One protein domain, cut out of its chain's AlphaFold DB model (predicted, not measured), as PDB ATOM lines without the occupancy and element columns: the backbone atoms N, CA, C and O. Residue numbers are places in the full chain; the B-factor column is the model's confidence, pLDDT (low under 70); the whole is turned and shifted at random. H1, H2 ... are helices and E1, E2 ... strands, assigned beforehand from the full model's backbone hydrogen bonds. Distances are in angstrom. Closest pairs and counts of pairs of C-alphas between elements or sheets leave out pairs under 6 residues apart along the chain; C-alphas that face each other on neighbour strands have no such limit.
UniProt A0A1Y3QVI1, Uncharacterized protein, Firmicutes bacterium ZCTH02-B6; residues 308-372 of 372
ATOM      1  N   PRO A 308      42.230  56.905 108.037       54.50
ATOM      2  CA  PRO A 308      42.588  58.216 107.476       54.50
ATOM      3  C   PRO A 308      43.313  58.178 106.124       54.50
ATOM      4  O   PRO A 308      43.169  59.098 105.326       54.50
ATOM      5  N   TRP A 309      44.084  57.122 105.848       58.72
ATOM      6  CA  TRP A 309      44.795  56.947 104.572       58.72
ATOM      7  C   TRP A 309      43.928  56.336 103.459       58.72
ATOM      8  O   TRP A 309      44.414  56.185 102.337       58.72
ATOM      9  N   VAL A 310      42.666  55.978 103.727       65.88
ATOM     10  CA  VAL A 310      41.713  55.514 102.706       65.88
ATOM     11  C   VAL A 310      40.970  56.720 102.144       65.88
ATOM     12  O   VAL A 310      40.060  57.263 102.764       65.88
ATOM     13  N   VAL A 311      41.356  57.129 100.938       74.56
ATOM     14  CA  VAL A 311      40.781  58.299 100.255       74.56
ATOM     15  C   VAL A 311      39.527  57.963  99.451       74.56
ATOM     16  O   VAL A 311      38.768  58.855  99.081       74.56
ATOM     17  N   GLY A 312      39.276  56.679  99.193       76.31
ATOM     18  CA  GLY A 312      38.069  56.228  98.517       76.31
ATOM     19  C   GLY A 312      37.893  54.717  98.547       76.31
ATOM     20  O   GLY A 312      38.810  53.964  98.861       76.31
ATOM     21  N   VAL A 313      36.698  54.267  98.188       80.25
ATOM     22  CA  VAL A 313      36.343  52.858  98.026       80.25
ATOM     23  C   VAL A 313      35.977  52.637  96.567       80.25
ATOM     24  O   VAL A 313      35.054  53.259  96.042       80.25
ATOM     25  N   LYS A 314      36.710  51.748  95.901       83.38
ATOM     26  CA  LYS A 314      36.491  51.397  94.501       83.38
ATOM     27  C   LYS A 314      35.497  50.252  94.370       83.38
ATOM     28  O   LYS A 314      35.654  49.210  95.007       83.38
ATOM     29  N   TRP A 315      34.515  50.427  93.494       82.88
ATOM     30  CA  TRP A 315      33.583  49.396  93.063       82.88
ATOM     31  C   TRP A 315      34.169  48.592  91.903       82.88
ATOM     32  O   TRP A 315      34.427  49.130  90.829       82.88
ATOM     33  N   ASN A 316      34.357  47.290  92.098       78.69
ATOM     34  CA  ASN A 316      34.907  46.397  91.084       78.69
ATOM     35  C   ASN A 316      33.847  45.404  90.609       78.69
ATOM     36  O   ASN A 316      33.182  44.736  91.411       78.69
ATOM     37  N   LEU A 317      33.734  45.257  89.289       74.94
ATOM     38  CA  LEU A 317      32.952  44.184  88.687       74.94
ATOM     39  C   LEU A 317      33.671  42.846  88.894       74.94
ATOM     40  O   LEU A 317      34.889  42.731  88.754       74.94
ATOM     41  N   SER A 318      32.912  41.812  89.250       74.81
ATOM     42  CA  SER A 318      33.446  40.450  89.315       74.81
ATOM     43  C   SER A 318      33.626  39.878  87.912       74.81
ATOM     44  O   SER A 318      32.813  40.144  87.037       74.81
ATOM     45  N   ALA A 319      34.580  38.966  87.719       65.31
ATOM     46  CA  ALA A 319      34.665  38.165  86.492       65.31
ATOM     47  C   ALA A 319      33.395  37.317  86.227       65.31
ATOM     48  O   ALA A 319      33.166  36.845  85.118       65.31
ATOM     49  N   SER A 320      32.555  37.104  87.249       62.50
ATOM     50  CA  SER A 320      31.246  36.448  87.108       62.50
ATOM     51  C   SER A 320      30.112  37.407  86.722       62.50
ATOM     52  O   SER A 320      28.965  36.972  86.611       62.50
ATOM     53  N   HIS A 321      30.410  38.691  86.526       64.38
ATOM     54  CA  HIS A 321      29.470  39.698  86.052       64.38
ATOM     55  C   HIS A 321      29.273  39.541  84.541       64.38
ATOM     56  O   HIS A 321      30.187  39.791  83.765       64.38
ATOM     57  N   ARG A 322      28.118  39.013  84.122       66.19
ATOM     58  CA  ARG A 322      27.872  38.612  82.718       66.19
ATOM     59  C   ARG A 322      26.698  39.322  82.060       66.19
ATOM     60  O   ARG A 322      26.520  39.194  80.855       66.19
ATOM     61  N   ILE A 323      25.849  39.961  82.855       71.94
ATOM     62  CA  ILE A 323      24.614  40.578  82.387       71.94
ATOM     63  C   ILE A 323      24.741  42.069  82.677       71.94
ATOM     64  O   ILE A 323      24.871  42.397  83.858       71.94
ATOM     65  N   PRO A 324      24.679  42.927  81.643       75.75
ATOM     66  CA  PRO A 324      24.631  44.367  81.827       75.75
ATOM     67  C   PRO A 324      23.546  44.774  82.823       75.75
ATOM     68  O   PRO A 324      22.384  44.392  82.654       75.75
ATOM     69  N   CYS A 325      23.916  45.515  83.865       78.06
ATOM     70  CA  CYS A 325      22.992  46.055  84.856       78.06
ATOM     71  C   CYS A 325      23.489  47.405  85.406       78.06
ATOM     72  O   CYS A 325      24.305  48.092  84.797       78.06
ATOM     73  N   GLU A 326      22.971  47.833  86.557       78.56
ATOM     74  CA  GLU A 326      23.372  49.086  87.199       78.56
ATOM     75  C   GLU A 326      24.811  49.041  87.746       78.56
ATOM     76  O   GLU A 326      25.409  50.084  88.008       78.56
ATOM     77  N   CYS A 327      25.390  47.847  87.925       77.62
ATOM     78  CA  CYS A 327      26.745  47.690  88.456       77.62
ATOM     79  C   CYS A 327      27.810  48.327  87.559       77.62
ATOM     80  O   CYS A 327      28.807  48.813  88.087       77.62
ATOM     81  N   GLU A 328      27.612  48.327  86.242       81.19
ATOM     82  CA  GLU A 328      28.484  48.959  85.252       81.19
ATOM     83  C   GLU A 328      28.622  50.448  85.540       81.19
ATOM     84  O   GLU A 328      29.724  50.943  85.760       81.19
ATOM     85  N   THR A 329      27.489  51.141  85.667       81.88
ATOM     86  CA  THR A 329      27.468  52.560  86.025       81.88
ATOM     87  C   THR A 329      28.182  52.795  87.351       81.88
ATOM     88  O   THR A 329      28.967  53.735  87.468       81.88
ATOM     89  N   LEU A 330      27.968  51.915  88.338       82.56
ATOM     90  CA  LEU A 330      28.638  52.048  89.628       82.56
ATOM     91  C   LEU A 330      30.162  51.867  89.536       82.56
ATOM     92  O   LEU A 330      30.888  52.515  90.289       82.56
ATOM     93  N   ALA A 331      30.643  51.003  88.643       83.62
ATOM     94  CA  ALA A 331      32.062  50.704  88.453       83.62
ATOM     95  C   ALA A 331      32.795  51.707  87.547       83.62
ATOM     96  O   ALA A 331      34.019  51.802  87.615       83.62
ATOM     97  N   GLU A 332      32.073  52.437  86.697       81.44
ATOM     98  CA  GLU A 332      32.663  53.317  85.679       81.44
ATOM     99  C   GLU A 332      32.556  54.806  86.022       81.44
ATOM    100  O   GLU A 332      33.391  55.594  85.575       81.44
ATOM    101  N   GLN A 333      31.568  55.211  86.831       82.56
ATOM    102  CA  GLN A 333      31.369  56.620  87.187       82.56
ATOM    103  C   GLN A 333      32.619  57.249  87.820       82.56
ATOM    104  O   GLN A 333      33.359  56.590  88.544       82.56
ATOM    105  N   ASN A 334      32.826  58.545  87.602       84.75
ATOM    106  CA  ASN A 334      33.894  59.316  88.245       84.75
ATOM    107  C   ASN A 334      33.374  60.682  88.726       84.75
ATOM    108  O   ASN A 334      34.025  61.710  88.557       84.75
ATOM    109  N   ALA A 335      32.166  60.711  89.292       75.31
ATOM    110  CA  ALA A 335      31.514  61.949  89.724       75.31
ATOM    111  C   ALA A 335      32.278  62.661  90.856       75.31
ATOM    112  O   ALA A 335      32.147  63.869  91.026       75.31
ATOM    113  N   TYR A 336      33.100  61.919  91.602       77.62
ATOM    114  CA  TYR A 336      33.878  62.424  92.734       77.62
ATOM    115  C   TYR A 336      35.319  62.804  92.377       77.62
ATOM    116  O   TYR A 336      36.062  63.245  93.248       77.62
ATOM    117  N   GLY A 337      35.749  62.599  91.125       81.81
ATOM    118  CA  GLY A 337      37.117  62.900  90.690       81.81
ATOM    119  C   GLY A 337      38.209  62.007  91.300       81.81
ATOM    120  O   GLY A 337      39.388  62.312  91.152       81.81
ATOM    121  N   LEU A 338      37.842  60.905  91.968       78.19
ATOM    122  CA  LEU A 338      38.763  59.968  92.634       78.19
ATOM    123  C   LEU A 338      39.221  58.808  91.726       78.19
ATOM    124  O   LEU A 338      39.982  57.939  92.150       78.19
ATOM    125  N   GLY A 339      38.746  58.787  90.481       88.44
ATOM    126  CA  GLY A 339      38.975  57.735  89.499       88.44
ATOM    127  C   GLY A 339      37.707  56.922  89.197       88.44
ATOM    128  O   GLY A 339      36.731  56.980  89.950       88.44
ATOM    129  N   PRO A 340      37.700  56.144  88.098       81.94
ATOM    130  CA  PRO A 340      36.543  55.343  87.706       81.94
ATOM    131  C   PRO A 340      36.128  54.337  88.785       81.94
ATOM    132  O   PRO A 340      36.947  53.553  89.281       81.94
ATOM    133  N   GLY A 341      34.846  54.376  89.141       79.75
ATOM    134  CA  GLY A 341      34.216  53.529  90.144       79.75
ATOM    135  C   GLY A 341      34.621  53.846  91.576       79.75
ATOM    136  O   GLY A 341      34.355  53.030  92.455       79.75
ATOM    137  N   VAL A 342      35.287  54.975  91.832       85.50
ATOM    138  CA  VAL A 342      35.771  55.334  93.170       85.50
ATOM    139  C   VAL A 342      34.795  56.286  93.852       85.50
ATOM    140  O   VAL A 342      34.366  57.289  93.280       85.50
ATOM    141  N   TYR A 343      34.446  55.950  95.092       84.69
ATOM    142  CA  TYR A 343      33.509  56.687  95.932       84.69
ATOM    143  C   TYR A 343      34.207  57.172  97.201       84.69
ATOM    144  O   TYR A 343      34.993  56.415  97.774       84.69
ATOM    145  N   PRO A 344      33.880  58.371  97.708       83.88
ATOM    146  CA  PRO A 344      34.171  58.729  99.088       83.88
ATOM    147  C   PRO A 344      33.631  57.649 100.044       83.88
ATOM    148  O   PRO A 344      32.547  57.108  99.783       83.88
ATOM    149  N   PRO A 345      34.332  57.309 101.145       79.75
ATOM    150  CA  PRO A 345      33.882  56.264 102.069       79.75
ATOM    151  C   PRO A 345      32.462  56.474 102.614       79.75
ATOM    152  O   PRO A 345      31.761  55.517 102.923       79.75
ATOM    153  N   ASP A 346      31.988  57.711 102.718       81.12
ATOM    154  CA  ASP A 346      30.632  58.055 103.149       81.12
ATOM    155  C   ASP A 346      29.570  58.028 102.047       81.12
ATOM    156  O   ASP A 346      28.381  58.023 102.365       81.12
ATOM    157  N   GLN A 347      29.979  57.902 100.786       82.38
ATOM    158  CA  GLN A 347      29.102  57.936  99.612       82.38
ATOM    159  C   GLN A 347      29.123  56.631  98.805       82.38
ATOM    160  O   GLN A 347      28.634  56.580  97.677       82.38
ATOM    161  N   VAL A 348      29.658  55.550  99.383       81.56
ATOM    162  CA  VAL A 348      29.636  54.222  98.758       81.56
ATOM    163  C   VAL A 348      28.190  53.719  98.647       81.56
ATOM    164  O   VAL A 348      27.507  53.581  99.670       81.56
ATOM    165  N   PRO A 349      27.709  53.402  97.433       81.31
ATOM    166  CA  PRO A 349      26.332  52.990  97.211       81.31
ATOM    167  C   PRO A 349      26.064  51.591  97.768       81.31
ATOM    168  O   PRO A 349      26.968  50.784  98.001       81.31
ATOM    169  N   GLN A 350      24.785  51.278  97.971       77.31
ATOM    170  CA  GLN A 350      24.363  49.917  98.292       77.31
ATOM    171  C   GLN A 350      24.399  49.024  97.047       77.31
ATOM    172  O   GLN A 350      24.408  49.499  95.911       77.31
ATOM    173  N   ARG A 351      24.393  47.704  97.260       75.88
ATOM    174  CA  ARG A 351      24.311  46.736  96.161       75.88
ATOM    175  C   ARG A 351      22.973  46.875  95.432       75.88
ATOM    176  O   ARG A 351      21.940  46.791  96.092       75.88
ATOM    177  N   PRO A 352      22.981  47.044  94.097       75.12
ATOM    178  CA  PRO A 352      21.763  47.364  93.355       75.12
ATOM    179  C   PRO A 352      20.816  46.169  93.200       75.12
ATOM    180  O   PRO A 352      19.614  46.355  93.045       75.12
ATOM    181  N   HIS A 353      21.324  44.933  93.268       72.75
ATOM    182  CA  HIS A 353      20.515  43.739  93.023       72.75
ATOM    183  C   HIS A 353      20.941  42.517  93.859       72.75
ATOM    184  O   HIS A 353      22.091  42.427  94.314       72.75
ATOM    185  N   PRO A 354      20.038  41.527  94.038       73.50
ATOM    186  CA  PRO A 354      20.382  40.251  94.655       73.50
ATOM    187  C   PRO A 354      21.495  39.514  93.901       73.50
ATOM    188  O   PRO A 354      21.669  39.688  92.692       73.50
ATOM    189  N   ASN A 355      22.231  38.648  94.608       71.12
ATOM    190  CA  ASN A 355      23.368  37.890  94.057       71.12
ATOM    191  C   ASN A 355      24.403  38.767  93.319       71.12
ATOM    192  O   ASN A 355      25.044  38.314  92.372       71.12
ATOM    193  N   CYS A 356      24.575  40.023  93.731       72.94
ATOM    194  CA  CYS A 356      25.596  40.893  93.167       72.94
ATOM    195  C   CYS A 356      26.993  40.383  93.552       72.94
ATOM    196  O   CYS A 356      27.368  40.398  94.721       72.94
ATOM    197  N   PHE A 357      27.784  39.933  92.576       67.81
ATOM    198  CA  PHE A 357      29.138  39.417  92.821       67.81
ATOM    199  C   PHE A 357      30.221  40.499  92.857       67.81
ATOM    200  O   PHE A 357      31.362  40.181  93.186       67.81
ATOM    201  N   CYS A 358      29.884  41.753  92.542       74.31
ATOM    202  CA  CYS A 358      30.810  42.886  92.595       74.31
ATOM    203  C   CYS A 358      31.465  43.003  93.977       74.31
ATOM    204  O   CYS A 358      30.914  42.549  94.984       74.31
ATOM    205  N   TYR A 359      32.647  43.589  94.054       71.69
ATOM    206  CA  TYR A 359      33.414  43.666  95.296       71.69
ATOM    207  C   TYR A 359      34.107  45.015  95.419       71.69
ATOM    208  O   TYR A 359      34.240  45.748  94.441       71.69
ATOM    209  N   MET A 360      34.515  45.351  96.636       76.25
ATOM    210  CA  MET A 360      35.015  46.676  96.967       76.25
ATOM    211  C   MET A 360      36.466  46.577  97.411       76.25
ATOM    212  O   MET A 360      36.846  45.621  98.088       76.25
ATOM    213  N   THR A 361      37.272  47.547  97.000       72.81
ATOM    214  CA  THR A 361      38.680  47.667  97.392       72.81
ATOM    215  C   THR A 361      38.956  49.087  97.848       72.81
ATOM    216  O   THR A 361      38.375  50.025  97.307       72.81
ATOM    217  N   ASP A 362      39.859  49.256  98.803       74.94
ATOM    218  CA  ASP A 362      40.270  50.587  99.239       74.94
ATOM    219  C   ASP A 362      41.211  51.229  98.216       74.94
ATOM    220  O   ASP A 362      42.073  50.570  97.632       74.94
ATOM    221  N   VAL A 363      41.032  52.530  98.010       68.94
ATOM    222  CA  VAL A 363      41.985  53.409  97.338       68.94
ATOM    223  C   VAL A 363      42.707  54.176  98.433       68.94
ATOM    224  O   VAL A 363      42.080  54.890  99.219       68.94
ATOM    225  N   VAL A 364      44.022  53.994  98.502       59.81
ATOM    226  CA  VAL A 364      44.864  54.558  99.559       59.81
ATOM    227  C   VAL A 364      45.735  55.684  99.021       59.81
ATOM    228  O   VAL A 364      46.238  55.599  97.900       59.81
ATOM    229  N   ASP A 365      45.950  56.718  99.832       54.97
ATOM    230  CA  ASP A 365      47.009  57.695  99.576       54.97
ATOM    231  C   ASP A 365      48.272  57.278 100.331       54.97
ATOM    232  O   ASP A 365      48.375  57.411 101.551       54.97
ATOM    233  N   LEU A 366      49.253  56.769  99.584       48.16
ATOM    234  CA  LEU A 366      50.516  56.280 100.136       48.16
ATOM    235  C   LEU A 366      51.338  57.381 100.824       48.16
ATOM    236  O   LEU A 366      52.187  57.068 101.653       48.16
ATOM    237  N   ARG A 367      51.084  58.663 100.530       43.72
ATOM    238  CA  ARG A 367      51.761  59.785 101.203       43.72
ATOM    239  C   ARG A 367      51.296  59.935 102.651       43.72
ATOM    240  O   ARG A 367      52.082  60.338 103.498       43.72
ATOM    241  N   LEU A 368      50.049  59.560 102.947       42.38
ATOM    242  CA  LEU A 368      49.482  59.594 104.300       42.38
ATOM    243  C   LEU A 368      49.970  58.433 105.179       42.38
ATOM    244  O   LEU A 368      49.857  58.507 106.397       42.38
ATOM    245  N   LEU A 369      50.551  57.390 104.579       42.31
ATOM    246  CA  LEU A 369      51.185  56.280 105.301       42.31
ATOM    247  C   LEU A 369      52.607  56.607 105.784       42.31
ATOM    248  O   LEU A 369      53.131  55.896 106.628       42.31
ATOM    249  N   GLN A 370      53.245  57.661 105.263       34.25
ATOM    250  CA  GLN A 370      54.627  58.028 105.615       34.25
ATOM    251  C   GLN A 370      54.732  58.913 106.869       34.25
ATOM    252  O   GLN A 370      55.835  59.287 107.259       34.25
ATOM    253  N   VAL A 371      53.597  59.270 107.480       32.62
ATOM    254  CA  VAL A 371      53.506  60.220 108.606       32.62
ATOM    255  C   VAL A 371      52.977  59.547 109.888       32.62
ATOM    256  O   VAL A 371      52.792  60.226 110.894       32.62
ATOM    257  N   ALA A 372      52.733  58.230 109.862       33.19
ATOM    258  CA  ALA A 372      52.231  57.446 110.993       33.19
ATOM    259  C   ALA A 372      53.323  56.571 111.620       33.19
ATOM    260  O   ALA A 372      54.076  55.931 110.848       33.19
TER     261      ALA A 372
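AT A GLANCE: This is residues 308 to 372 of the 372 residues of an uncharacterized protein of Firmicutes bacterium ZCTH02-B6 (UniProt A0A1Y3QVI1). This is a rod with little regular structure: a two-stranded antiparallel ribbon of E1 and E2, with H1 packed by the last residues of E1, a long loop from H1 to E2, and H2 at one end beyond E2. Of 65 printed residues, 24 are in named elements, ordered E1, H1, E2, H2, a mixed class. The whole is only just loose, close to compact, with a radius of gyration of the C-alphas of 13.1 A and spans of 43 by 21 by 17 A.

HOW THE PARTS SIT: E1, residues 310 to 316, and E2, residues 359 to 364, are antiparallel neighbours at 151 degrees; N 314 and O 361, 2.8 A apart, are within hydrogen-bond range. Residues 313 to 314 of E1 also pair, antiparallel, with residues 342 to 343. The closest C-alphas of E1 and H1, residues 326 to 332, are those of Trp 315 and Ala 331, 5.0 A apart. H2, residues 368 to 371, is apart from E1 and H1. In H1 every O i to N i+4 pair is within hydrogen-bond range; H2 is too short for such a pair.

IN THESE COORDINATES: E1 begins at C-alpha 310 (41.713, 55.514, 102.706) and is 16.3 A long; E2 is 16.4 A long. H2 ends at C-alpha 371 (53.506, 60.220, 108.606).

THE WHOLE: The printed part has no cut. The H1 to E2 link, 26 residues, is long. Residues 363 to 372 are among those with pLDDT under 70.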